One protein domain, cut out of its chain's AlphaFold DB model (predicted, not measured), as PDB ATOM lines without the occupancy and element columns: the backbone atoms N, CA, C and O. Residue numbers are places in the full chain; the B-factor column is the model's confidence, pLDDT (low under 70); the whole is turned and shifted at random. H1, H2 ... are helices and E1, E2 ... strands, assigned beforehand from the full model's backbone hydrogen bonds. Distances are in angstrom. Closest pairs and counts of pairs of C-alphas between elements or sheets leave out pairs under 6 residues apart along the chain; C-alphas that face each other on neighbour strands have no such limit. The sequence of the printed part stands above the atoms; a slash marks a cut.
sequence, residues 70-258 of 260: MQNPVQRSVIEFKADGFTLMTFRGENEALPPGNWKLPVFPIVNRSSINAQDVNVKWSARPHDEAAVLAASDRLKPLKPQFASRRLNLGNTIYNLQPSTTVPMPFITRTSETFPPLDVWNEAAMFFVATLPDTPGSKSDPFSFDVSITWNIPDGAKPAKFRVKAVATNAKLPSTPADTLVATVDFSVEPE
ATOM      1  N   MET A  70      36.383 116.531  60.972       97.00
ATOM      2  CA  MET A  70      36.619 117.160  59.681       97.00
ATOM      3  C   MET A  70      36.938 116.078  58.648       97.00
ATOM      4  O   MET A  70      37.739 115.180  58.903       97.00
ATOM      5  N   GLN A  71      36.297 116.160  57.486       97.31
ATOM      6  CA  GLN A  71      36.484 115.221  56.384       97.31
ATOM      7  C   GLN A  71      37.319 115.846  55.266       97.31
ATOM      8  O   GLN A  71      37.407 117.068  55.133       97.31
ATOM      9  N   ASN A  72      37.909 114.986  54.435       96.50
ATOM     10  CA  ASN A  72      38.559 115.426  53.209       96.50
ATOM     11  C   ASN A  72      37.534 116.110  52.284       96.50
ATOM     12  O   ASN A  72      36.374 115.689  52.236       96.50
ATOM     13  N   PRO A  73      37.950 117.130  51.516       94.75
ATOM     14  CA  PRO A  73      37.122 117.695  50.467       94.75
ATOM     15  C   PRO A  73      36.801 116.613  49.430       94.75
ATOM     16  O   PRO A  73      37.661 115.816  49.057       94.75
ATOM     17  N   VAL A  74      35.557 116.597  48.949       91.12
ATOM     18  CA  VAL A  74      35.106 115.640  47.919       91.12
ATOM     19  C   VAL A  74      35.792 115.905  46.576       91.12
ATOM     20  O   VAL A  74      36.002 114.992  45.783       91.12
ATOM     21  N   GLN A  75      36.149 117.163  46.323       92.25
ATOM     22  CA  GLN A  75      36.703 117.635  45.064       92.25
ATOM     23  C   GLN A  75      38.128 118.150  45.276       92.25
ATOM     24  O   GLN A  75      38.390 118.898  46.222       92.25
ATOM     25  N   ARG A  76      39.042 117.790  44.370       93.19
ATOM     26  CA  ARG A  76      40.391 118.370  44.339       93.19
ATOM     27  C   ARG A  76      40.330 119.855  44.000       93.19
ATOM     28  O   ARG A  76      39.462 120.296  43.244       93.19
ATOM     29  N   SER A  77      41.286 120.616  44.520       95.19
ATOM     30  CA  SER A  77      41.467 122.012  44.115       95.19
ATOM     31  C   SER A  77      42.434 122.084  42.936       95.19
ATOM     32  O   SER A  77      43.352 121.279  42.833       95.19
ATOM     33  N   VAL A  78      42.236 123.037  42.037       95.88
ATOM     34  CA  VAL A  78      43.144 123.346  40.935       95.88
ATOM     35  C   VAL A  78      43.712 124.734  41.173       95.88
ATOM     36  O   VAL A  78      42.955 125.693  41.340       95.88
ATOM     37  N   ILE A  79      45.039 124.822  41.161       94.56
ATOM     38  CA  ILE A  79      45.793 126.071  41.166       94.56
ATOM     39  C   ILE A  79      46.334 126.271  39.756       94.56
ATOM     40  O   ILE A  79      47.042 125.413  39.227       94.56
ATOM     41  N   GLU A  80      46.013 127.407  39.156       93.00
ATOM     42  CA  GLU A  80      46.623 127.847  37.907       93.00
ATOM     43  C   GLU A  80      47.381 129.140  38.176       93.00
ATOM     44  O   GLU A  80      46.829 130.090  38.730       93.00
ATOM     45  N   PHE A  81      48.659 129.154  37.816       91.50
ATOM     46  CA  PHE A  81      49.538 130.301  37.968       91.50
ATOM     47  C   PHE A  81      50.119 130.686  36.612       91.50
ATOM     48  O   PHE A  81      50.625 129.825  35.889       91.50
ATOM     49  N   LYS A  82      50.059 131.977  36.280       89.44
ATOM     50  CA  LYS A  82      50.594 132.543  35.034       89.44
ATOM     51  C   LYS A  82      51.560 133.658  35.367       89.44
ATOM     52  O   LYS A  82      51.203 134.577  36.092       89.44
ATOM     53  N   ALA A  83      52.767 133.609  34.817       80.50
ATOM     54  CA  ALA A  83      53.772 134.648  35.042       80.50
ATOM     55  C   ALA A  83      53.559 135.920  34.182       80.50
ATOM     56  O   ALA A  83      54.415 136.800  34.171       80.50
ATOM     57  N   ASP A  84      52.433 136.042  33.472       75.38
ATOM     58  CA  ASP A  84      52.159 137.096  32.479       75.38
ATOM     59  C   ASP A  84      51.630 138.427  33.065       75.38
ATOM     60  O   ASP A  84      51.476 139.412  32.342       75.38
ATOM     61  N   GLY A  85      51.411 138.499  34.385       59.75
ATOM     62  CA  GLY A  85      51.267 139.756  35.132       59.75
ATOM     63  C   GLY A  85      49.848 140.304  35.340       59.75
ATOM     64  O   GLY A  85      49.708 141.248  36.121       59.75
ATOM     65  N   PHE A  86      48.800 139.739  34.721       60.88
ATOM     66  CA  PHE A  86      47.420 140.253  34.863       60.88
ATOM     67  C   PHE A  86      46.518 139.406  35.768       60.88
ATOM     68  O   PHE A  86      45.699 139.946  36.510       60.88
ATOM     69  N   THR A  87      46.645 138.080  35.738       62.91
ATOM     70  CA  THR A  87      45.953 137.185  36.678       62.91
ATOM     71  C   THR A  87      46.933 136.115  37.108       62.91
ATOM     72  O   THR A  87      46.993 135.030  36.537       62.91
ATOM     73  N   LEU A  88      47.741 136.463  38.105       75.94
ATOM     74  CA  LEU A  88      48.868 135.631  38.496       75.94
ATOM     75  C   LEU A  88      48.432 134.293  39.097       75.94
ATOM     76  O   LEU A  88      49.164 133.326  38.957       75.94
ATOM     77  N   MET A  89      47.258 134.205  39.730       87.62
ATOM     78  CA  MET A  89      46.805 132.966  40.362       87.62
ATOM     79  C   MET A  89      45.282 132.835  40.359       87.62
ATOM     80  O   MET A  89      44.577 133.780  40.715       87.62
ATOM     81  N   THR A  90      44.778 131.657  39.994       90.31
ATOM     82  CA  THR A  90      43.359 131.301  40.101       90.31
ATOM     83  C   THR A  90      43.183 129.985  40.857       90.31
ATOM     84  O   THR A  90      44.052 129.110  40.838       90.31
ATOM     85  N   PHE A  91      42.043 129.865  41.543       92.44
ATOM     86  CA  PHE A  91      41.673 128.703  42.350       92.44
ATOM     87  C   PHE A  91      40.292 128.217  41.939       92.44
ATOM     88  O   PHE A  91      39.362 129.022  41.852       92.44
ATOM     89  N   ARG A  92      40.135 126.916  41.713       93.81
ATOM     90  CA  ARG A  92      38.835 126.316  41.375       93.81
ATOM     91  C   ARG A  92      38.754 124.859  41.803       93.81
ATOM     92  O   ARG A  92      39.781 124.253  42.097       93.81
ATOM     93  N   GLY A  93      37.555 124.286  41.818       91.94
ATOM     94  CA  GLY A  93      37.398 122.838  41.916       91.94
ATOM     95  C   GLY A  93      37.793 122.125  40.616       91.94
ATOM     96  O   GLY A  93      37.656 122.665  39.515       91.94
ATOM     97  N   GLU A  94      38.272 120.888  40.723       86.19
ATOM     98  CA  GLU A  94      38.508 120.006  39.576       86.19
ATOM     99  C   GLU A  94      37.195 119.786  38.802       86.19
ATOM    100  O   GLU A  94      36.223 119.295  39.367       86.19
ATOM    101  N   ASN A  95      37.159 120.132  37.511       88.00
ATOM    102  CA  ASN A  95      35.967 120.150  36.637       88.00
ATOM    103  C   ASN A  95      35.028 121.361  36.775       88.00
ATOM    104  O   ASN A  95      34.013 121.417  36.084       88.00
ATOM    105  N   GLU A  96      35.359 122.362  37.590       87.94
ATOM    106  CA  GLU A  96      34.597 123.612  37.608       87.94
ATOM    107  C   GLU A  96      35.132 124.608  36.579       87.94
ATOM    108  O   GLU A  96      36.335 124.871  36.499       87.94
ATOM    109  N   ALA A  97      34.223 125.199  35.806       83.06
ATOM    110  CA  ALA A  97      34.496 126.387  35.013       83.06
ATOM    111  C   ALA A  97      34.032 127.611  35.809       83.06
ATOM    112  O   ALA A  97      32.838 127.774  36.060       83.06
ATOM    113  N   LEU A  98      34.973 128.459  36.223       81.81
ATOM    114  CA  LEU A  98      34.666 129.731  36.873       81.81
ATOM    115  C   LEU A  98      34.762 130.869  35.848       81.81
ATOM    116  O   LEU A  98      35.655 130.835  34.997       81.81
ATOM    117  N   PRO A  99      33.886 131.890  35.911       80.75
ATOM    118  CA  PRO A  99      34.054 133.076  35.082       80.75
ATOM    119  C   PRO A  99      35.366 133.803  35.438       80.75
ATOM    120  O   PRO A  99      35.792 133.737  36.597       80.75
ATOM    121  N   PRO A 100      35.986 134.540  34.496       75.50
ATOM    122  CA  PRO A 100      37.229 135.271  34.747       75.50
ATOM    123  C   PRO A 100      37.152 136.153  36.001       75.50
ATOM    124  O   PRO A 100      36.149 136.822  36.234       75.50
ATOM    125  N   GLY A 101      38.211 136.137  36.813       75.38
ATOM    126  CA  GLY A 101      38.293 136.906  38.062       75.38
ATOM    127  C   GLY A 101      37.607 136.266  39.274       75.38
ATOM    128  O   GLY A 101      37.750 136.784  40.379       75.38
ATOM    129  N   ASN A 102      36.910 135.138  39.104       84.00
ATOM    130  CA  ASN A 102      36.354 134.384  40.226       84.00
ATOM    131  C   ASN A 102      37.316 133.293  40.684       84.00
ATOM    132  O   ASN A 102      38.080 132.724  39.903       84.00
ATOM    133  N   TRP A 103      37.231 132.980  41.967       88.44
ATOM    134  CA  TRP A 103      37.995 131.925  42.604       88.44
ATOM    135  C   TRP A 103      37.097 131.156  43.565       88.44
ATOM    136  O   TRP A 103      36.114 131.688  44.085       88.44
ATOM    137  N   LYS A 104      37.444 129.894  43.802       92.75
ATOM    138  CA  LYS A 104      36.783 129.036  44.781       92.75
ATOM    139  C   LYS A 104      37.834 128.322  45.619       92.75
ATOM    140  O   LYS A 104      38.748 127.696  45.085       92.75
ATOM    141  N   LEU A 105      37.694 128.444  46.933       95.19
ATOM    142  CA  LEU A 105      38.573 127.808  47.910       95.19
ATOM    143  C   LEU A 105      38.142 126.353  48.146       95.19
ATOM    144  O   LEU A 105      36.966 126.031  47.955       95.19
ATOM    145  N   PRO A 106      39.067 125.465  48.554       95.56
ATOM    146  CA  PRO A 106      38.712 124.103  48.935       95.56
ATOM    147  C   PRO A 106      37.767 124.109  50.143       95.56
ATOM    148  O   PRO A 106      37.999 124.819  51.121       95.56
ATOM    149  N   VAL A 107      36.707 123.304  50.072       96.19
ATOM    150  CA  VAL A 107      35.672 123.222  51.109       96.19
ATOM    151  C   VAL A 107      35.785 121.900  51.859       96.19
ATOM    152  O   VAL A 107      35.738 120.829  51.260       96.19
ATOM    153  N   PHE A 108      35.908 121.987  53.176       97.44
ATOM    154  CA  PHE A 108      36.060 120.868  54.091       97.44
ATOM    155  C   PHE A 108      34.756 120.654  54.865       97.44
ATOM    156  O   PHE A 108      34.331 121.554  55.603       97.44
ATOM    157  N   PRO A 109      34.120 119.478  54.738       97.50
ATOM    158  CA  PRO A 109      32.966 119.134  55.552       97.50
ATOM    159  C   PRO A 109      33.377 118.949  57.015       97.50
ATOM    160  O   PRO A 109      34.327 118.228  57.322       97.50
ATOM    161  N   ILE A 110      32.627 119.563  57.923       96.94
ATOM    162  CA  ILE A 110      32.665 119.291  59.358       96.94
ATOM    163  C   ILE A 110      31.387 118.542  59.710       96.94
ATOM    164  O   ILE A 110      30.285 119.067  59.545       96.94
ATOM    165  N   VAL A 111      31.537 117.324  60.213       96.75
ATOM    166  CA  VAL A 111      30.441 116.459  60.636       96.75
ATOM    167  C   VAL A 111      30.405 116.407  62.153       96.75
ATOM    168  O   VAL A 111      31.396 116.090  62.803       96.75
ATOM    169  N   ASN A 112      29.243 116.699  62.724       95.62
ATOM    170  CA  ASN A 112      28.977 116.492  64.136       95.62
ATOM    171  C   ASN A 112      28.340 115.115  64.330       95.62
ATOM    172  O   ASN A 112      27.223 114.865  63.873       95.62
ATOM    173  N   ARG A 113      29.056 114.216  65.008       94.62
ATOM    174  CA  ARG A 113      28.569 112.866  65.329       94.62
ATOM    175  C   ARG A 113      27.782 112.789  66.631       94.62
ATOM    176  O   ARG A 113      27.186 111.753  66.920       94.62
ATOM    177  N   SER A 114      27.780 113.858  67.417       90.69
ATOM    178  CA  SER A 114      27.032 113.913  68.669       90.69
ATOM    179  C   SER A 114      25.599 114.403  68.452       90.69
ATOM    180  O   SER A 114      25.263 114.987  67.423       90.69
ATOM    181  N   SER A 115      24.749 114.229  69.463       88.81
ATOM    182  CA  SER A 115      23.422 114.855  69.516       88.81
ATOM    183  C   SER A 115      23.455 116.321  69.974       88.81
ATOM    184  O   SER A 115      22.398 116.915  70.177       88.81
ATOM    185  N   ILE A 116      24.642 116.893  70.202       89.38
ATOM    186  CA  ILE A 116      24.830 118.207  70.824       89.38
ATOM    187  C   ILE A 116      25.329 119.177  69.769       89.38
ATOM    188  O   ILE A 116      26.401 118.991  69.202       89.38
ATOM    189  N   ASN A 117      24.559 120.229  69.511       90.88
ATOM    190  CA  ASN A 117      24.942 121.248  68.541       90.88
ATOM    191  C   ASN A 117      26.049 122.140  69.113       90.88
ATOM    192  O   ASN A 117      25.941 122.609  70.247       90.88
ATOM    193  N   ALA A 118      27.068 122.432  68.307       91.56
ATOM    194  CA  ALA A 118      28.046 123.462  68.640       91.56
ATOM    195  C   ALA A 118      27.484 124.839  68.250       91.56
ATOM    196  O   ALA A 118      26.955 124.989  67.147       91.56
ATOM    197  N   GLN A 119      27.584 125.825  69.143       92.56
ATOM    198  CA  GLN A 119      27.110 127.202  68.942       92.56
ATOM    199  C   GLN A 119      28.274 128.189  69.076       92.56
ATOM    200  O   GLN A 119      29.253 127.889  69.768       92.56
ATOM    201  N   ASP A 120      28.162 129.343  68.411       93.56
ATOM    202  CA  ASP A 120      29.191 130.395  68.373       93.56
ATOM    203  C   ASP A 120      30.580 129.818  68.070       93.56
ATOM    204  O   ASP A 120      31.569 130.025  68.782       93.56
ATOM    205  N   VAL A 121      30.623 128.989  67.033       94.75
ATOM    206  CA  VAL A 121      31.813 128.253  66.652       94.75
ATOM    207  C   VAL A 121      32.824 129.210  66.033       94.75
ATOM    208  O   VAL A 121      32.495 130.027  65.185       94.75
ATOM    209  N   ASN A 122      34.086 129.075  66.412       96.50
ATOM    210  CA  ASN A 122      35.203 129.738  65.759       96.50
ATOM    211  C   ASN A 122      36.116 128.671  65.163       96.50
ATOM    212  O   ASN A 122      36.639 127.823  65.893       96.50
ATOM    213  N   VAL A 123      36.306 128.723  63.844       97.31
ATOM    214  CA  VAL A 123      37.231 127.852  63.117       97.31
ATOM    215  C   VAL A 123      38.498 128.642  62.827       97.31
ATOM    216  O   VAL A 123      38.517 129.524  61.968       97.31
ATOM    217  N   LYS A 124      39.563 128.342  63.567       97.81
ATOM    218  CA  LYS A 124      40.881 128.927  63.345       97.81
ATOM    219  C   LYS A 124      41.674 128.051  62.387       97.81
ATOM    220  O   LYS A 124      41.957 126.901  62.706       97.81
ATOM    221  N   TRP A 125      42.071 128.630  61.266       98.19
ATOM    222  CA  TRP A 125      43.024 128.051  60.327       98.19
ATOM    223  C   TRP A 125      44.400 128.648  60.582       98.19
ATOM    224  O   TRP A 125      44.513 129.862  60.748       98.19
ATOM    225  N   SER A 126      45.434 127.814  60.620       97.50
ATOM    226  CA  SER A 126      46.821 128.249  60.747       97.50
ATOM    227  C   SER A 126      47.692 127.501  59.750       97.50
ATOM    228  O   SER A 126      47.730 126.275  59.771       97.50
ATOM    229  N   ALA A 127      48.414 128.221  58.904       95.56
ATOM    230  CA  ALA A 127      49.504 127.643  58.136       95.56
ATOM    231  C   ALA A 127      50.692 127.380  59.069       95.56
ATOM    232  O   ALA A 127      50.957 128.152  60.000       95.56
ATOM    233  N   ARG A 128      51.406 126.268  58.859       89.75
ATOM    234  CA  ARG A 128      52.627 126.017  59.624       89.75
ATOM    235  C   ARG A 128      53.745 126.963  59.189       89.75
ATOM    236  O   ARG A 128      53.915 127.175  57.985       89.75
ATOM    237  N   PRO A 129      54.544 127.478  60.144       82.25
ATOM    238  CA  PRO A 129      55.680 128.318  59.812       82.25
ATOM    239  C   PRO A 129      56.619 127.584  58.859       82.25
ATOM    240  O   PRO A 129      57.097 126.489  59.158       82.25
ATOM    241  N   HIS A 130      56.887 128.209  57.726       82.62
ATOM    242  CA  HIS A 130      57.932 127.837  56.790       82.62
ATOM    243  C   HIS A 130      58.705 129.111  56.445       82.62
ATOM    244  O   HIS A 130      58.190 130.220  56.604       82.62
ATOM    245  N   ASP A 131      59.962 128.971  56.030       84.44
ATOM    246  CA  ASP A 131      60.755 130.120  55.590       84.44
ATOM    247  C   ASP A 131      60.286 130.550  54.191       84.44
ATOM    248  O   ASP A 131      60.865 130.176  53.172       84.44
ATOM    249  N   GLU A 132      59.168 131.284  54.154       80.25
ATOM    250  CA  GLU A 132      58.544 131.813  52.936       80.25
ATOM    251  C   GLU A 132      59.570 132.554  52.070       80.25
ATOM    252  O   GLU A 132      59.631 132.352  50.857       80.25
ATOM    253  N   ALA A 133      60.421 133.372  52.694       79.56
ATOM    254  CA  ALA A 133      61.427 134.153  51.990       79.56
ATOM    255  C   ALA A 133      62.460 133.247  51.305       79.56
ATOM    256  O   ALA A 133      62.765 133.459  50.129       79.56
ATOM    257  N   ALA A 134      62.957 132.217  51.999       85.31
ATOM    258  CA  ALA A 134      63.895 131.262  51.413       85.31
ATOM    259  C   ALA A 134      63.259 130.438  50.284       85.31
ATOM    260  O   ALA A 134      63.850 130.310  49.211       85.31
ATOM    261  N   VAL A 135      62.041 129.925  50.499       84.44
ATOM    262  CA  VAL A 135      61.311 129.118  49.505       84.44
ATOM    263  C   VAL A 135      61.080 129.916  48.219       84.44
ATOM    264  O   VAL A 135      61.287 129.413  47.114       84.44
ATOM    265  N   LEU A 136      60.706 131.186  48.348       82.38
ATOM    266  CA  LEU A 136      60.355 132.015  47.198       82.38
ATOM    267  C   LEU A 136      61.582 132.597  46.499       82.38
ATOM    268  O   LEU A 136      61.582 132.694  45.273       82.38
ATOM    269  N   ALA A 137      62.654 132.906  47.237       82.69
ATOM    270  CA  ALA A 137      63.938 133.292  46.649       82.69
ATOM    271  C   ALA A 137      64.585 132.145  45.851       82.69
ATOM    272  O   ALA A 137      65.260 132.387  44.845       82.69
ATOM    273  N   ALA A 138      64.365 130.895  46.273       86.50
ATOM    274  CA  ALA A 138      64.870 129.716  45.579       86.50
ATOM    275  C   ALA A 138      64.109 129.409  44.275       86.50
ATOM    276  O   ALA A 138      64.689 128.816  43.366       86.50
ATOM    277  N   SER A 139      62.849 129.838  44.147       88.94
ATOM    278  CA  SER A 139      61.990 129.477  43.016       88.94
ATOM    279  C   SER A 139      62.407 130.130  41.694       88.94
ATOM    280  O   SER A 139      62.298 131.343  41.514       88.94
ATOM    281  N   ASP A 140      62.779 129.313  40.708       87.75
ATOM    282  CA  ASP A 140      63.080 129.792  39.352       87.75
ATOM    283  C   ASP A 140      61.863 130.397  38.640       87.75
ATOM    284  O   ASP A 140      62.013 131.343  37.869       87.75
ATOM    285  N   ARG A 141      60.651 129.918  38.948       87.06
ATOM    286  CA  ARG A 141      59.407 130.435  38.353       87.06
ATOM    287  C   ARG A 141      59.064 131.843  38.817       87.06
ATOM    288  O   ARG A 141      58.480 132.611  38.058       87.06
ATOM    289  N   LEU A 142      59.401 132.178  40.061       87.50
ATOM    290  CA  LEU A 142      59.046 133.464  40.659       87.50
ATOM    291  C   LEU A 142      60.123 134.532  40.456       87.50
ATOM    292  O   LEU A 142      59.789 135.716  40.432       87.50
ATOM    293  N   LYS A 143      61.390 134.149  40.239       87.00
ATOM    294  CA  LYS A 143      62.505 135.085  39.977       87.00
ATOM    295  C   LYS A 143      62.194 136.162  38.922       87.00
ATOM    296  O   LYS A 143      62.476 137.331  39.203       87.00
ATOM    297  N   PRO A 144      61.584 135.850  37.757       86.94
ATOM    298  CA  PRO A 144      61.250 136.860  36.749       86.94
ATOM    299  C   PRO A 144      60.295 137.950  37.253       86.94
ATOM    300  O   PRO A 144      60.365 139.087  36.792       86.94
ATOM    301  N   LEU A 145      59.442 137.624  38.232       86.56
ATOM    302  CA  LEU A 145      58.452 138.538  38.808       86.56
ATOM    303  C   LEU A 145      59.013 139.434  39.917       86.56
ATOM    304  O   LEU A 145      58.287 140.304  40.399       86.56
ATOM    305  N   LYS A 146      60.284 139.239  40.307       87.19
ATOM    306  CA  LYS A 146      60.983 140.005  41.352       87.19
ATOM    307  C   LYS A 146      60.151 140.102  42.647       87.19
ATOM    308  O   LYS A 146      59.747 141.209  43.009       87.19
ATOM    309  N   PRO A 147      59.876 138.973  43.330       87.69
ATOM    310  CA  PRO A 147      59.041 138.951  44.529       87.69
ATOM    311  C   PRO A 147      59.561 139.931  45.582       87.69
ATOM    312  O   PRO A 147      60.746 139.915  45.918       87.69
ATOM    313  N   GLN A 148      58.673 140.767  46.121       89.19
ATOM    314  CA  GLN A 148      58.998 141.667  47.228       89.19
ATOM    315  C   GLN A 148      58.147 141.328  48.444       89.19
ATOM    316  O   GLN A 148      56.916 141.341  48.380       89.19
ATOM    317  N   PHE A 149      58.827 141.066  49.555       85.94
ATOM    318  CA  PHE A 149      58.220 140.762  50.841       85.94
ATOM    319  C   PHE A 149      58.239 141.983  51.746       85.94
ATOM    320  O   PHE A 149      59.305 142.481  52.103       85.94
ATOM    321  N   ALA A 150      57.060 142.445  52.151       86.69
ATOM    322  CA  ALA A 150      56.932 143.514  53.130       86.69
ATOM    323  C   ALA A 150      55.713 143.271  54.015       86.69
ATOM    324  O   ALA A 150      54.591 143.188  53.525       86.69
ATOM    325  N   SER A 151      55.922 143.181  55.331       85.44
ATOM    326  CA  SER A 151      54.840 143.174  56.326       85.44
ATOM    327  C   SER A 151      53.705 142.188  56.013       85.44
ATOM    328  O   SER A 151      52.542 142.591  55.982       85.44
ATOM    329  N   ARG A 152      54.031 140.908  55.763       86.12
ATOM    330  CA  ARG A 152      53.043 139.851  55.443       86.12
ATOM    331  C   ARG A 152      52.275 140.077  54.131       86.12
ATOM    332  O   ARG A 152      51.189 139.543  53.916       86.12
ATOM    333  N   ARG A 153      52.857 140.870  53.236       90.19
ATOM    334  CA  ARG A 153      52.413 141.032  51.857       90.19
ATOM    335  C   ARG A 153      53.513 140.591  50.915       90.19
ATOM    336  O   ARG A 153      54.679 140.949  51.099       90.19
ATOM    337  N   LEU A 154      53.102 139.842  49.907       89.31
ATOM    338  CA  LEU A 154      53.932 139.445  48.790       89.31
ATOM    339  C   LEU A 154      53.474 140.215  47.556       89.31
ATOM    340  O   LEU A 154      52.360 140.019  47.069       89.31
ATOM    341  N   ASN A 155      54.349 141.076  47.047       90.00
ATOM    342  CA  ASN A 155      54.153 141.713  45.754       90.00
ATOM    343  C   ASN A 155      54.807 140.839  44.684       90.00
ATOM    344  O   ASN A 155      56.021 140.618  44.716       90.00
ATOM    345  N   LEU A 156      54.004 140.360  43.740       86.94
ATOM    346  CA  LEU A 156      54.458 139.667  42.538       86.94
ATOM    347  C   LEU A 156      53.985 140.479  41.340       86.94
ATOM    348  O   LEU A 156      52.780 140.615  41.127       86.94
ATOM    349  N   GLY A 157      54.912 141.064  40.579       84.56
ATOM    350  CA  GLY A 157      54.552 141.996  39.508       84.56
ATOM    351  C   GLY A 157      53.619 143.107  40.011       84.56
ATOM    352  O   GLY A 157      53.992 143.883  40.888       84.56
ATOM    353  N   ASN A 158      52.393 143.153  39.476       84.38
ATOM    354  CA  ASN A 158      51.368 144.143  39.831       84.38
ATOM    355  C   ASN A 158      50.308 143.621  40.821       84.38
ATOM    356  O   ASN A 158      49.342 144.327  41.110       84.38
ATOM    357  N   THR A 159      50.436 142.389  41.319       86.94
ATOM    358  CA  THR A 159      49.471 141.785  42.250       86.94
ATOM    359  C   THR A 159      50.053 141.711  43.657       86.94
ATOM    360  O   THR A 159      51.217 141.359  43.850       86.94
ATOM    361  N   ILE A 160      49.216 142.025  44.645       89.81
ATOM    362  CA  ILE A 160      49.563 141.971  46.063       89.81
ATOM    363  C   ILE A 160      48.796 140.817  46.701       89.81
ATOM    364  O   ILE A 160      47.565 140.800  46.686       89.81
ATOM    365  N   TYR A 161      49.527 139.886  47.301       89.88
ATOM    366  CA  TYR A 161      48.972 138.787  48.077       89.88
ATOM    367  C   TYR A 161      49.150 139.078  49.561       89.88
ATOM    368  O   TYR A 161      50.262 139.336  50.019       89.88
ATOM    369  N   ASN A 162      48.056 139.032  50.318       92.06
ATOM    370  CA  ASN A 162      48.133 139.011  51.774       92.06
ATOM    371  C   ASN A 162      48.410 137.572  52.211       92.06
ATOM    372  O   ASN A 162      47.705 136.662  51.769       92.06
ATOM    373  N   LEU A 163      49.422 137.405  53.056       90.12
ATOM    374  CA  LEU A 163      49.868 136.131  53.606       90.12
ATOM    375  C   LEU A 163      49.697 136.208  55.121       90.12
ATOM    376  O   LEU A 163      50.429 136.939  55.787       90.12
ATOM    377  N   GLN A 164      48.664 135.563  55.653       91.75
ATOM    378  CA  GLN A 164      48.425 135.545  57.095       91.75
ATOM    379  C   GLN A 164      48.670 134.140  57.630       91.75
ATOM    380  O   GLN A 164      48.004 133.202  57.184       91.75
ATOM    381  N   PRO A 165      49.515 133.991  58.667       89.69
ATOM    382  CA  PRO A 165      49.846 132.674  59.189       89.69
ATOM    383  C   PRO A 165      48.649 132.029  59.884       89.69
ATOM    384  O   PRO A 165      48.617 130.813  60.056       89.69
ATOM    385  N   SER A 166      47.662 132.824  60.320       95.81
ATOM    386  CA  SER A 166      46.426 132.296  60.882       95.81
ATOM    387  C   SER A 166      45.260 133.272  60.795       95.81
ATOM    388  O   SER A 166      45.426 134.440  61.146       95.81
ATOM    389  N   THR A 167      44.072 132.747  60.498       97.12
ATOM    390  CA  THR A 167      42.817 133.510  60.453       97.12
ATOM    391  C   THR A 167      41.688 132.702  61.090       97.12
ATOM    392  O   THR A 167      41.625 131.479  60.961       97.12
ATOM    393  N   THR A 168      40.811 133.379  61.836       96.81
ATOM    394  CA  THR A 168      39.666 132.758  62.522       96.81
ATOM    395  C   THR A 168      38.372 133.163  61.839       96.81
ATOM    396  O   THR A 168      38.109 134.352  61.675       96.81
ATOM    397  N   VAL A 169      37.568 132.172  61.455       96.06
ATOM    398  CA  VAL A 169      36.269 132.368  60.809       96.06
ATOM    399  C   VAL A 169      35.164 132.010  61.803       96.06
ATOM    400  O   VAL A 169      35.122 130.860  62.259       96.06
ATOM    401  N   PRO A 170      34.276 132.954  62.155       95.75
ATOM    402  CA  PRO A 170      33.128 132.654  62.996       95.75
ATOM    403  C   PRO A 170      32.066 131.882  62.201       95.75
ATOM    404  O   PRO A 170      31.821 132.147  61.024       95.75
ATOM    405  N   MET A 171      31.407 130.943  62.869       94.75
ATOM    406  CA  MET A 171      30.295 130.144  62.371       94.75
ATOM    407  C   MET A 171      29.210 130.073  63.448       94.75
ATOM    408  O   MET A 171      29.499 129.694  64.580       94.75
ATOM    409  N   PRO A 172      27.949 130.395  63.131       91.38
ATOM    410  CA  PRO A 172      26.914 130.495  64.154       91.38
ATOM    411  C   PRO A 172      26.583 129.138  64.790       91.38
ATOM    412  O   PRO A 172      26.370 129.060  65.997       91.38
ATOM    413  N   PHE A 173      26.558 128.059  63.999       92.88
ATOM    414  CA  PHE A 173      26.232 126.721  64.487       92.88
ATOM    415  C   PHE A 173      26.850 125.599  63.646       92.88
ATOM    416  O   PHE A 173      27.019 125.721  62.430       92.88
ATOM    417  N   ILE A 174      27.105 124.461  64.297       92.75
ATOM    418  CA  ILE A 174      27.355 123.168  63.650       92.75
ATOM    419  C   ILE A 174      26.368 122.154  64.234       92.75
ATOM    420  O   ILE A 174      26.466 121.779  65.403       92.75
ATOM    421  N   THR A 175      25.394 121.735  63.421       90.44
ATOM    422  CA  THR A 175      24.313 120.825  63.840       90.44
ATOM    423  C   THR A 175      24.592 119.382  63.430       90.44
ATOM    424  O   THR A 175      24.853 118.553  64.293       90.44
ATOM    425  N   ARG A 176      24.581 119.082  62.125       93.19
ATOM    426  CA  ARG A 176      24.923 117.759  61.562       93.19
ATOM    427  C   ARG A 176      26.127 117.831  60.641       93.19
ATOM    428  O   ARG A 176      27.130 117.181  60.901       93.19
ATOM    429  N   THR A 177      26.021 118.651  59.603       95.25
ATOM    430  CA  THR A 177      27.091 118.890  58.641       95.25
ATOM    431  C   THR A 177      27.153 120.380  58.370       95.25
ATOM    432  O   THR A 177      26.129 120.991  58.063       95.25
ATOM    433  N   SER A 178      28.347 120.941  58.488       96.62
ATOM    434  CA  SER A 178      28.665 122.306  58.088       96.62
ATOM    435  C   SER A 178      29.894 122.277  57.187       96.62
ATOM    436  O   SER A 178      30.610 121.282  57.127       96.62
ATOM    437  N   GLU A 179      30.149 123.369  56.490       96.12
ATOM    438  CA  GLU A 179      31.291 123.503  55.595       96.12
ATOM    439  C   GLU A 179      32.216 124.602  56.106       96.12
ATOM    440  O   GLU A 179      31.763 125.647  56.573       96.12
ATOM    441  N   THR A 180      33.522 124.371  56.013       96.69
ATOM    442  CA  THR A 180      34.548 125.378  56.286       96.69
ATOM    443  C   THR A 180      35.577 125.402  55.168       96.69
ATOM    444  O   THR A 180      35.690 124.460  54.390       96.69
ATOM    445  N   PHE A 181      36.337 126.480  55.074       96.75
ATOM    446  CA  PHE A 181      37.373 126.659  54.070       96.75
ATOM    447  C   PHE A 181      38.532 127.451  54.681       96.75
ATOM    448  O   PHE A 181      38.288 128.302  55.545       96.75
ATOM    449  N   PRO A 182      39.783 127.194  54.257       97.00
ATOM    450  CA  PRO A 182      40.910 128.022  54.647       97.00
ATOM    451  C   PRO A 182      40.672 129.436  54.110       97.00
ATOM    452  O   PRO A 182      40.415 129.578  52.918       97.00
ATOM    453  N   PRO A 183      40.740 130.481  54.946       96.88
ATOM    454  CA  PRO A 183      40.671 131.864  54.488       96.88
ATOM    455  C   PRO A 183      41.685 132.154  53.377       96.88
ATOM    456  O   PRO A 183      42.767 131.569  53.355       96.88
ATOM    457  N   LEU A 184      41.335 133.043  52.442       94.75
ATOM    458  CA  LEU A 184      42.127 133.294  51.230       94.75
ATOM    459  C   LEU A 184      43.585 133.675  51.537       94.75
ATOM    460  O   LEU A 184      44.501 133.237  50.856       94.75
ATOM    461  N   ASP A 185      43.793 134.479  52.569       94.38
ATOM    462  CA  ASP A 185      45.093 134.910  53.080       94.38
ATOM    463  C   ASP A 185      45.954 133.761  53.626       94.38
ATOM    464  O   ASP A 185      47.164 133.761  53.411       94.38
ATOM    465  N   VAL A 186      45.339 132.764  54.267       95.69
ATOM    466  CA  VAL A 186      46.017 131.528  54.706       95.69
ATOM    467  C   VAL A 186      46.252 130.594  53.512       95.69
ATOM    468  O   VAL A 186      47.295 129.955  53.397       95.69
ATOM    469  N   TRP A 187      45.289 130.516  52.588       96.19
ATOM    470  CA  TRP A 187      45.386 129.686  51.387       96.19
ATOM    471  C   TRP A 187      46.477 130.169  50.422       96.19
ATOM    472  O   TRP A 187      47.176 129.352  49.821       96.19
ATOM    473  N   ASN A 188      46.667 131.486  50.312       94.00
ATOM    474  CA  ASN A 188      47.722 132.082  49.499       94.00
ATOM    475  C   ASN A 188      49.118 131.611  49.926       94.00
ATOM    476  O   ASN A 188      49.964 131.426  49.056       94.00
ATOM    477  N   GLU A 189      49.367 131.369  51.219       93.44
ATOM    478  CA  GLU A 189      50.656 130.828  51.679       93.44
ATOM    479  C   GLU A 189      50.930 129.450  51.068       93.44
ATOM    480  O   GLU A 189      51.982 129.229  50.467       93.44
ATOM    481  N   ALA A 190      49.950 128.546  51.129       95.19
ATOM    482  CA  ALA A 190      50.072 127.220  50.532       95.19
ATOM    483  C   ALA A 190      50.216 127.287  49.011       95.19
ATOM    484  O   ALA A 190      51.052 126.600  48.425       95.19
ATOM    485  N   ALA A 191      49.426 128.140  48.358       94.69
ATOM    486  CA  ALA A 191      49.494 128.287  46.915       94.69
ATOM    487  C   ALA A 191      50.863 128.810  46.453       94.69
ATOM    488  O   ALA A 191      51.426 128.279  45.496       94.69
ATOM    489  N   MET A 192      51.434 129.790  47.160       92.44
ATOM    490  CA  MET A 192      52.778 130.301  46.873       92.44
ATOM    491  C   MET A 192      53.854 129.254  47.140       92.44
ATOM    492  O   MET A 192      54.752 129.085  46.315       92.44
ATOM    493  N   PHE A 193      53.726 128.496  48.230       94.50
ATOM    494  CA  PHE A 193      54.595 127.359  48.500       94.50
ATOM    495  C   PHE A 193      54.574 126.347  47.344       94.50
ATOM    496  O   PHE A 193      55.634 125.928  46.873       94.50
ATOM    497  N   PHE A 194      53.397 125.990  46.822       95.56
ATOM    498  CA  PHE A 194      53.290 125.057  45.698       95.56
ATOM    499  C   PHE A 194      53.857 125.627  44.399       95.56
ATOM    500  O   PHE A 194      54.596 124.928  43.708       95.56
ATOM    501  N   VAL A 195      53.587 126.895  44.073       93.25
ATOM    502  CA  VAL A 195      54.192 127.541  42.893       93.25
ATOM    503  C   VAL A 195      55.717 127.518  42.976       93.25
ATOM    504  O   VAL A 195      56.389 127.295  41.964       93.25
ATOM    505  N   ALA A 196      56.258 127.709  44.178       92.81
ATOM    506  CA  ALA A 196      57.688 127.765  44.414       92.81
ATOM    507  C   ALA A 196      58.384 126.402  44.335       92.81
ATOM    508  O   ALA A 196      59.480 126.321  43.784       92.81
ATOM    509  N   THR A 197      57.756 125.359  44.884       94.38
ATOM    510  CA  THR A 197      58.402 124.062  45.163       94.38
ATOM    511  C   THR A 197      58.020 122.942  44.202       94.38
ATOM    512  O   THR A 197      58.766 121.975  44.065       94.38
ATOM    513  N   LEU A 198      56.867 123.033  43.531       95.62
ATOM    514  CA  LEU A 198      56.387 121.962  42.659       95.62
ATOM    515  C   LEU A 198      57.344 121.782  41.467       95.62
ATOM    516  O   LEU A 198      57.645 122.781  40.823       95.62
ATOM    517  N   PRO A 199      57.802 120.574  41.102       94.38
ATOM    518  CA  PRO A 199      58.684 120.404  39.941       94.38
ATOM    519  C   PRO A 199      57.964 120.646  38.602       94.38
ATOM    520  O   PRO A 199      56.740 120.547  38.510       94.38
ATOM    521  N   ASP A 200      58.705 120.975  37.538       90.94
ATOM    522  CA  ASP A 200      58.128 121.256  36.206       90.94
ATOM    523  C   ASP A 200      57.649 120.003  35.456       90.94
ATOM    524  O   ASP A 200      56.873 120.111  34.506       90.94
ATOM    525  N   THR A 201      58.079 118.812  35.878       93.44
ATOM    526  CA  THR A 201      57.700 117.548  35.242       93.44
ATOM    527  C   THR A 201      56.218 117.235  35.497       93.44
ATOM    528  O   THR A 201      55.816 117.161  36.663       93.44
ATOM    529  N   PRO A 202      55.393 116.996  34.458       94.94
ATOM    530  CA  PRO A 202      54.005 116.571  34.639       94.94
ATOM    531  C   PRO A 202      53.899 115.306  35.503       94.94
ATOM    532  O   PRO A 202      54.688 114.374  35.355       94.94
ATOM    533  N   GLY A 203      52.940 115.282  36.427       95.94
ATOM    534  CA  GLY A 203      52.729 114.193  37.387       95.94
ATOM    535  C   GLY A 203      53.650 114.212  38.613       95.94
ATOM    536  O   GLY A 203      53.423 113.442  39.546       95.94
ATOM    537  N   SER A 204      54.660 115.089  38.652       97.31
ATOM    538  CA  SER A 204      55.484 115.289  39.851       97.31
ATOM    539  C   SER A 204      54.674 115.913  40.991       97.31
ATOM    540  O   SER A 204      53.676 116.600  40.756       97.31
ATOM    541  N   LYS A 205      55.102 115.660  42.231       97.81
ATOM    542  CA  LYS A 205      54.434 116.123  43.452       97.81
ATOM    543  C   LYS A 205      55.318 117.095  44.221       97.81
ATOM    544  O   LYS A 205      56.539 116.956  44.196       97.81
ATOM    545  N   SER A 206      54.696 118.055  44.897       96.44
ATOM    546  CA  SER A 206      55.369 118.909  45.875       96.44
ATOM    547  C   SER A 206      55.583 118.168  47.195       96.44
ATOM    548  O   SER A 206      54.932 117.155  47.473       96.44
ATOM    549  N   ASP A 207      56.408 118.751  48.059       95.62
ATOM    550  CA  ASP A 207      56.363 118.445  49.486       95.62
ATOM    551  C   ASP A 207      54.980 118.801  50.077       95.62
ATOM    552  O   ASP A 207      54.264 119.653  49.529       95.62
ATOM    553  N   PRO A 208      54.557 118.142  51.172       96.56
ATOM    554  CA  PRO A 208      53.267 118.408  51.793       96.56
ATOM    555  C   PRO A 208      53.262 119.750  52.532       96.56
ATOM    556  O   PRO A 208      54.080 119.992  53.420       96.56
ATOM    557  N   PHE A 209      52.261 120.579  52.245       96.50
ATOM    558  CA  PHE A 209      51.945 121.765  53.035       96.50
ATOM    559  C   PHE A 209      50.932 121.407  54.123       96.50
ATOM    560  O   PHE A 209      49.987 120.667  53.861       96.50
ATOM    561  N   SER A 210      51.103 121.904  55.347       97.00
ATOM    562  CA  SER A 210      50.222 121.556  56.471       97.00
ATOM    563  C   SER A 210      49.517 122.778  57.048       97.00
ATOM    564  O   SER A 210      50.164 123.774  57.375       97.00
ATOM    565  N   PHE A 211      48.208 122.645  57.251       97.38
ATOM    566  CA  PHE A 211      47.394 123.551  58.048       97.38
ATOM    567  C   PHE A 211      47.024 122.883  59.368       97.38
ATOM    568  O   PHE A 211      46.584 121.731  59.383       97.38
ATOM    569  N   ASP A 212      47.150 123.619  60.463       97.75
ATOM    570  CA  ASP A 212      46.567 123.249  61.745       97.75
ATOM    571  C   ASP A 212      45.211 123.975  61.877       97.75
ATOM    572  O   ASP A 212      45.114 125.197  61.717       97.75
ATOM    573  N   VAL A 213      44.148 123.211  62.127       97.88
ATOM    574  CA  VAL A 213      42.766 123.695  62.231       97.88
ATOM    575  C   VAL A 213      42.269 123.456  63.647       97.88
ATOM    576  O   VAL A 213      42.272 122.328  64.127       97.88
ATOM    577  N   SER A 214      41.813 124.512  64.315       97.12
ATOM    578  CA  SER A 214      41.249 124.438  65.664       97.12
ATOM    579  C   SER A 214      39.823 124.961  65.656       97.12
ATOM    580  O   SER A 214      39.588 126.132  65.357       97.12
ATOM    581  N   ILE A 215      38.879 124.107  66.035       95.94
ATOM    582  CA  ILE A 215      37.465 124.443  66.162       95.94
ATOM    583  C   ILE A 215      37.139 124.599  67.646       95.94
ATOM    584  O   ILE A 215      37.258 123.655  68.425       95.94
ATOM    585  N   THR A 216      36.740 125.806  68.032       94.56
ATOM    586  CA  THR A 216      36.268 126.138  69.388       94.56
ATOM    587  C   THR A 216      34.804 126.529  69.340       94.56
ATOM    588  O   THR A 216      34.355 127.060  68.331       94.56
ATOM    589  N   TRP A 217      34.068 126.311  70.419       92.88
ATOM    590  CA  TRP A 217      32.657 126.666  70.538       92.88
ATOM    591  C   TRP A 217      32.375 127.198  71.937       92.88
ATOM    592  O   TRP A 217      33.136 126.953  72.879       92.88
ATOM    593  N   ASN A 218      31.282 127.934  72.075       85.25
ATOM    594  CA  ASN A 218      30.902 128.534  73.341       85.25
ATOM    595  C   ASN A 218      30.157 127.506  74.212       85.25
ATOM    596  O   ASN A 218      28.971 127.252  74.010       85.25
ATOM    597  N   ILE A 219      30.858 126.891  75.172       74.69
ATOM    598  CA  ILE A 219      30.246 126.151  76.288       74.69
ATOM    599  C   ILE A 219      30.769 126.742  77.608       74.69
ATOM    600  O   ILE A 219      31.987 126.874  77.754       74.69
ATOM    601  N   PRO A 220      29.884 127.049  78.582       60.22
ATOM    602  CA  PRO A 220      30.258 127.667  79.858       60.22
ATOM    603  C   PRO A 220      31.340 126.921  80.658       60.22
ATOM    604  O   PRO A 220      32.135 127.565  81.339       60.22
ATOM    605  N   ASP A 221      31.408 125.590  80.537       57.81
ATOM    606  CA  ASP A 221      32.169 124.710  81.442       57.81
ATOM    607  C   ASP A 221      33.429 124.065  80.817       57.81
ATOM    608  O   ASP A 221      33.891 123.019  81.267       57.81
ATOM    609  N   GLY A 222      34.031 124.696  79.800       57.00
ATOM    610  CA  GLY A 222      35.372 124.328  79.320       57.00
ATOM    611  C   GLY A 222      35.393 123.434  78.079       57.00
ATOM    612  O   GLY A 222      35.793 122.272  78.136       57.00
ATOM    613  N   ALA A 223      35.023 124.012  76.934       68.31
ATOM    614  CA  ALA A 223      35.155 123.370  75.631       68.31
ATOM    615  C   ALA A 223      36.618 122.983  75.339       68.31
ATOM    616  O   ALA A 223      37.498 123.845  75.257       68.31
ATOM    617  N   LYS A 224      36.879 121.686  75.144       85.94
ATOM    618  CA  LYS A 224      38.147 121.238  74.555       85.94
ATOM    619  C   LYS A 224      38.074 121.489  73.049       85.94
ATOM    620  O   LYS A 224      37.182 120.931  72.420       85.94
ATOM    621  N   PRO A 225      38.974 122.293  72.459       91.56
ATOM    622  CA  PRO A 225      38.956 122.524  71.021       91.56
ATOM    623  C   PRO A 225      39.125 121.208  70.261       91.56
ATOM    624  O   PRO A 225      40.002 120.410  70.596       91.56
ATOM    625  N   ALA A 226      38.333 121.015  69.207       94.12
ATOM    626  CA  ALA A 226      38.583 119.953  68.241       94.12
ATOM    627  C   ALA A 226      39.711 120.409  67.311       94.12
ATOM    628  O   ALA A 226      39.613 121.469  66.685       94.12
ATOM    629  N   LYS A 227      40.796 119.638  67.255       96.81
ATOM    630  CA  LYS A 227      41.990 119.976  66.481       96.81
ATOM    631  C   LYS A 227      42.201 118.977  65.355       96.81
ATOM    632  O   LYS A 227      42.109 117.766  65.555       96.81
ATOM    633  N   PHE A 228      42.516 119.497  64.181       97.56
ATOM    634  CA  PHE A 228      42.762 118.720  62.978       97.56
ATOM    635  C   PHE A 228      44.010 119.238  62.285       97.56
ATOM    636  O   PHE A 228      44.326 120.426  62.345       97.56
ATOM    637  N   ARG A 229      44.687 118.346  61.570       97.69
ATOM    638  CA  ARG A 229      45.764 118.692  60.658       97.69
ATOM    639  C   ARG A 229      45.339 118.369  59.240       97.69
ATOM    640  O   ARG A 229      45.029 117.222  58.927       97.69
ATOM    641  N   VAL A 230      45.355 119.379  58.385       97.88
ATOM    642  CA  VAL A 230      45.070 119.241  56.959       97.88
ATOM    643  C   VAL A 230      46.391 119.280  56.208       97.88
ATOM    644  O   VAL A 230      47.076 120.299  56.217       97.88
ATOM    645  N   LYS A 231      46.756 118.186  55.547       97.81
ATOM    646  CA  LYS A 231      47.909 118.135  54.644       97.81
ATOM    647  C   LYS A 231      47.430 118.294  53.211       97.81
ATOM    648  O   LYS A 231      46.527 117.577  52.784       97.81
ATOM    649  N   ALA A 232      48.054 119.205  52.484       97.94
ATOM    650  CA  ALA A 232      47.808 119.484  51.082       97.94
ATOM    651  C   ALA A 232      49.052 119.126  50.258       97.94
ATOM    652  O   ALA A 232      50.169 119.496  50.624       97.94
ATOM    653  N   VAL A 233      48.867 118.407  49.153       98.19
ATOM    654  CA  VAL A 233      49.944 118.024  48.228       98.19
ATOM    655  C   VAL A 233      49.545 118.438  46.824       98.19
ATOM    656  O   VAL A 233      48.507 118.005  46.322       98.19
ATOM    657  N   ALA A 234      50.369 119.262  46.181       98.06
ATOM    658  CA  ALA A 234      50.154 119.651  44.799       98.06
ATOM    659  C   ALA A 234      50.802 118.634  43.853       98.06
ATOM    660  O   ALA A 234      51.931 118.196  44.068       98.06
ATOM    661  N   THR A 235      50.093 118.283  42.786       98.12
ATOM    662  CA  THR A 235      50.587 117.468  41.675       98.12
ATOM    663  C   THR A 235      50.572 118.313  40.411       98.12
ATOM    664  O   THR A 235      49.556 118.933  40.095       98.12
ATOM    665  N   ASN A 236      51.682 118.341  39.676       97.00
ATOM    666  CA  ASN A 236      51.777 119.071  38.419       97.00
ATOM    667  C   ASN A 236      50.852 118.427  37.375       97.00
ATOM    668  O   ASN A 236      51.050 117.281  36.974       97.00
ATOM    669  N   ALA A 237      49.849 119.181  36.938       95.31
ATOM    670  CA  ALA A 237      48.826 118.773  35.982       95.31
ATOM    671  C   ALA A 237      48.963 119.521  34.642       95.31
ATOM    672  O   ALA A 237      47.991 119.655  33.896       95.31
ATOM    673  N   LYS A 238      50.162 120.036  34.333       91.62
ATOM    674  CA  LYS A 238      50.450 120.729  33.075       91.62
ATOM    675  C   LYS A 238      50.226 119.792  31.888       91.62
ATOM    676  O   LYS A 238      50.828 118.721  31.806       91.62
ATOM    677  N   LEU A 239      49.379 120.217  30.953       90.12
ATOM    678  CA  LEU A 239      49.143 119.508  29.697       90.12
ATOM    679  C   LEU A 239      50.162 119.959  28.638       90.12
ATOM    680  O   LEU A 239      50.654 121.085  28.709       90.12
ATOM    681  N   PRO A 240      50.443 119.143  27.604       87.31
ATOM    682  CA  PRO A 240      51.343 119.537  26.514       87.31
ATOM    683  C   PRO A 240      50.917 120.818  25.775       87.31
ATOM    684  O   PRO A 240      51.752 121.504  25.201       87.31
ATOM    685  N   SER A 241      49.620 121.140  25.790       88.06
ATOM    686  CA  SER A 241      49.046 122.347  25.184       88.06
ATOM    687  C   SER A 241      49.077 123.579  26.097       88.06
ATOM    688  O   SER A 241      48.695 124.665  25.663       88.06
ATOM    689  N   THR A 242      49.465 123.428  27.365       86.75
ATOM    690  CA  THR A 242      49.539 124.532  28.327       86.75
ATOM    691  C   THR A 242      50.774 125.396  28.037       86.75
ATOM    692  O   THR A 242      51.861 124.836  27.865       86.75
ATOM    693  N   PRO A 243      50.654 126.740  28.016       86.44
ATOM    694  CA  PRO A 243      51.791 127.633  27.800       86.44
ATOM    695  C   PRO A 243      52.980 127.347  28.727       86.44
ATOM    696  O   PRO A 243      52.824 126.890  29.865       86.44
ATOM    697  N   ALA A 244      54.195 127.600  28.235       82.56
ATOM    698  CA  ALA A 244      55.428 127.264  28.948       82.56
ATOM    699  C   ALA A 244      55.542 127.973  30.312       82.56
ATOM    700  O   ALA A 244      56.024 127.366  31.264       82.56
ATOM    701  N   ASP A 245      55.025 129.193  30.409       84.56
ATOM    702  CA  ASP A 245      54.996 130.078  31.579       84.56
ATOM    703  C   ASP A 245      53.803 129.846  32.524       84.56
ATOM    704  O   ASP A 245      53.665 130.536  33.537       84.56
ATOM    705  N   THR A 246      52.939 128.881  32.202       89.75
ATOM    706  CA  THR A 246      51.779 128.526  33.017       89.75
ATOM    707  C   THR A 246      52.062 127.263  33.828       89.75
ATOM    708  O   THR A 246      52.484 126.227  33.296       89.75
ATOM    709  N   LEU A 247      51.790 127.344  35.128       91.81
ATOM    710  CA  LEU A 247      51.718 126.204  36.030       91.81
ATOM    711  C   LEU A 247      50.251 125.842  36.243       91.81
ATOM    712  O   LEU A 247      49.438 126.702  36.567       91.81
ATOM    713  N   VAL A 248      49.928 124.561  36.110       94.69
ATOM    714  CA  VAL A 248      48.630 124.011  36.506       94.69
ATOM    715  C   VAL A 248      48.907 122.880  37.474       94.69
ATOM    716  O   VAL A 248      49.674 121.971  37.155       94.69
ATOM    717  N   ALA A 249      48.307 122.934  38.655       96.69
ATOM    718  CA  ALA A 249      48.479 121.925  39.683       96.69
ATOM    719  C   ALA A 249      47.132 121.500  40.259       96.69
ATOM    720  O   ALA A 249      46.272 122.336  40.525       96.69
ATOM    721  N   THR A 250      46.963 120.201  40.483       97.44
ATOM    722  CA  THR A 250      45.853 119.652  41.266       97.44
ATOM    723  C   THR A 250      46.319 119.428  42.695       97.44
ATOM    724  O   THR A 250      47.376 118.837  42.903       97.44
ATOM    725  N   VAL A 251      45.542 119.872  43.674       97.88
ATOM    726  CA  VAL A 251      45.849 119.737  45.097       97.88
ATOM    727  C   VAL A 251      44.949 118.682  45.715       97.88
ATOM    728  O   VAL A 251      43.719 118.812  45.716       97.88
ATOM    729  N   ASP A 252      45.595 117.654  46.248       97.62
ATOM    730  CA  ASP A 252      44.993 116.609  47.060       97.62
ATOM    731  C   ASP A 252      45.091 116.976  48.541       97.62
ATOM    732  O   ASP A 252      46.084 117.560  48.983       97.62
ATOM    733  N   PHE A 253      44.076 116.597  49.315       97.81
ATOM    734  CA  PHE A 253      43.991 116.908  50.737       97.81
ATOM    735  C   PHE A 253      43.796 115.647  51.569       97.81
ATOM    736  O   PHE A 253      43.061 114.735  51.189       97.81
ATOM    737  N   SER A 254      44.415 115.634  52.744       97.81
ATOM    738  CA  SER A 254      44.182 114.627  53.776       97.81
ATOM    739  C   SER A 254      44.021 115.302  55.132       97.81
ATOM    740  O   SER A 254      44.781 116.207  55.473       97.81
ATOM    741  N   VAL A 255      43.011 114.879  55.882       97.81
ATOM    742  CA  VAL A 255      42.688 115.390  57.209       97.81
ATOM    743  C   VAL A 255      42.990 114.311  58.241       97.81
ATOM    744  O   VAL A 255      42.509 113.184  58.141       97.81
ATOM    745  N   GLU A 256      43.780 114.669  59.245       97.00
ATOM    746  CA  GLU A 256      44.128 113.815  60.378       97.00
ATOM    747  C   GLU A 256      43.660 114.495  61.675       97.00
ATOM    748  O   GLU A 256      43.928 115.685  61.861       97.00
ATOM    749  N   PRO A 257      42.972 113.793  62.592       94.31
ATOM    750  CA  PRO A 257      42.697 114.343  63.914       94.31
ATOM    751  C   PRO A 257      44.017 114.531  64.670       94.31
ATOM    752  O   PRO A 257      44.862 113.632  64.699       94.31
ATOM    753  N   GLU A 258      44.208 115.694  65.289       90.00
ATOM    754  CA  GLU A 258      45.367 115.914  66.151       90.00
ATOM    755  C   GLU A 258      45.073 115.259  67.503       90.00
ATOM    756  O   GLU A 258      44.160 115.675  68.218       90.00
TER     757      GLU A 258
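This is residues 70 to 258 of the 260 residues of an uncharacterized protein of Bradyrhizobium erythrophlei (UniProt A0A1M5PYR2). A seven-stranded antiparallel sheet, curled like half of a barrel, wraps round the helix H2. At one end of the whole a small three-stranded sheet, E5 to E7, has the short helix H1 and the helix H2 over one of its faces, and the short strand pair E3 and E9 lies toward the other end. The printed part has 189 residues, with two named helices and twelve named strands in the order E1 E2 E3 E4 H1 E5 E6 E7 E8 E9 H2 E10 E11 E12. The large sheet runs E2 E1 E12 E11 E10 E4 E8, and the class is mixed, helices and strands. The whole is compact, with a radius of gyration of the C-alphas of 17.5 A, yet elongated, spanning 55 by 36 by 29 A.

E1 is residues 77 to 82, beginning at C-alpha 77 (41.467, 122.012, 44.115), and E2 is 89 to 93. E3 is 108 to 112, and E4, 118 to 127, is 24.3 A long. H1 is 132 to 138, 9.9 A. E5 is 148 to 150, E6 153 to 156 and E7 159 to 162. E8, 166 to 174, is 21.3 A long, and E9 is 177 to 180. H2, 184 to 197, is 19.7 A long. E10, 209 to 216, is 23.1 A, E11, 226 to 236, is 32.6 A, and E12, 246 to 257, is 35.2 A, ending at C-alpha 257 (42.697, 114.343, 63.914).

The large sheet is strongly twisted, with edge strands E2 and E8; E4 bends by 64 degrees at residue 121 and E8 by 67 degrees at residue 171. Pairs within hydrogen-bond range are N 78 and O 92, 2.7 A, for E1 and E2; N 251 and O 77, 2.7 A, for E12 and E1; N 122 and O 216, 2.8 A, for E4 and E10; and N 171 and O 121, 2.7 A, for E8 and E4. E10, E11 and E12 form a meander, each strand the antiparallel neighbour of the one before, with N 211 and O 230 at 2.8 A and N 229 and O 256 at 2.8 A. H2 is on one face of this sheet, making two layers, helix and sheet; its closest C-alphas to E4 are Val 186 and Ala 127, 6.2 A. E5, E6 and E7 form a second meander, with N 148 and O 155 at 3.0 A and N 161 and O 154 at 2.8 A; H1 and H2 on one face of it make two layers too. The closest C-alphas of H2 and E7 are Asp 185 and Asn 162, 5.3 A. H2, with residues 192 to 197 alone, touches H1, the closest C-alphas being Ala 196 and Leu 136, 5.7 A, at a shallow tilt of 26 degrees, the same way. E3 and E9 are antiparallel, with N 108 and O 180 at 2.8 A. Every O i to N i+4 pair is within range in H1, and 8 of 10 in H2.

The C-alphas farthest apart are those of Asp 221 and Ser 241, 58.8 A. The printed part has no cut; the links E2 to E3 and H2 to E10 are long. The mean pLDDT of the printed part is 90.6, and residues 85 to 87 and 220 to 223 are under 70.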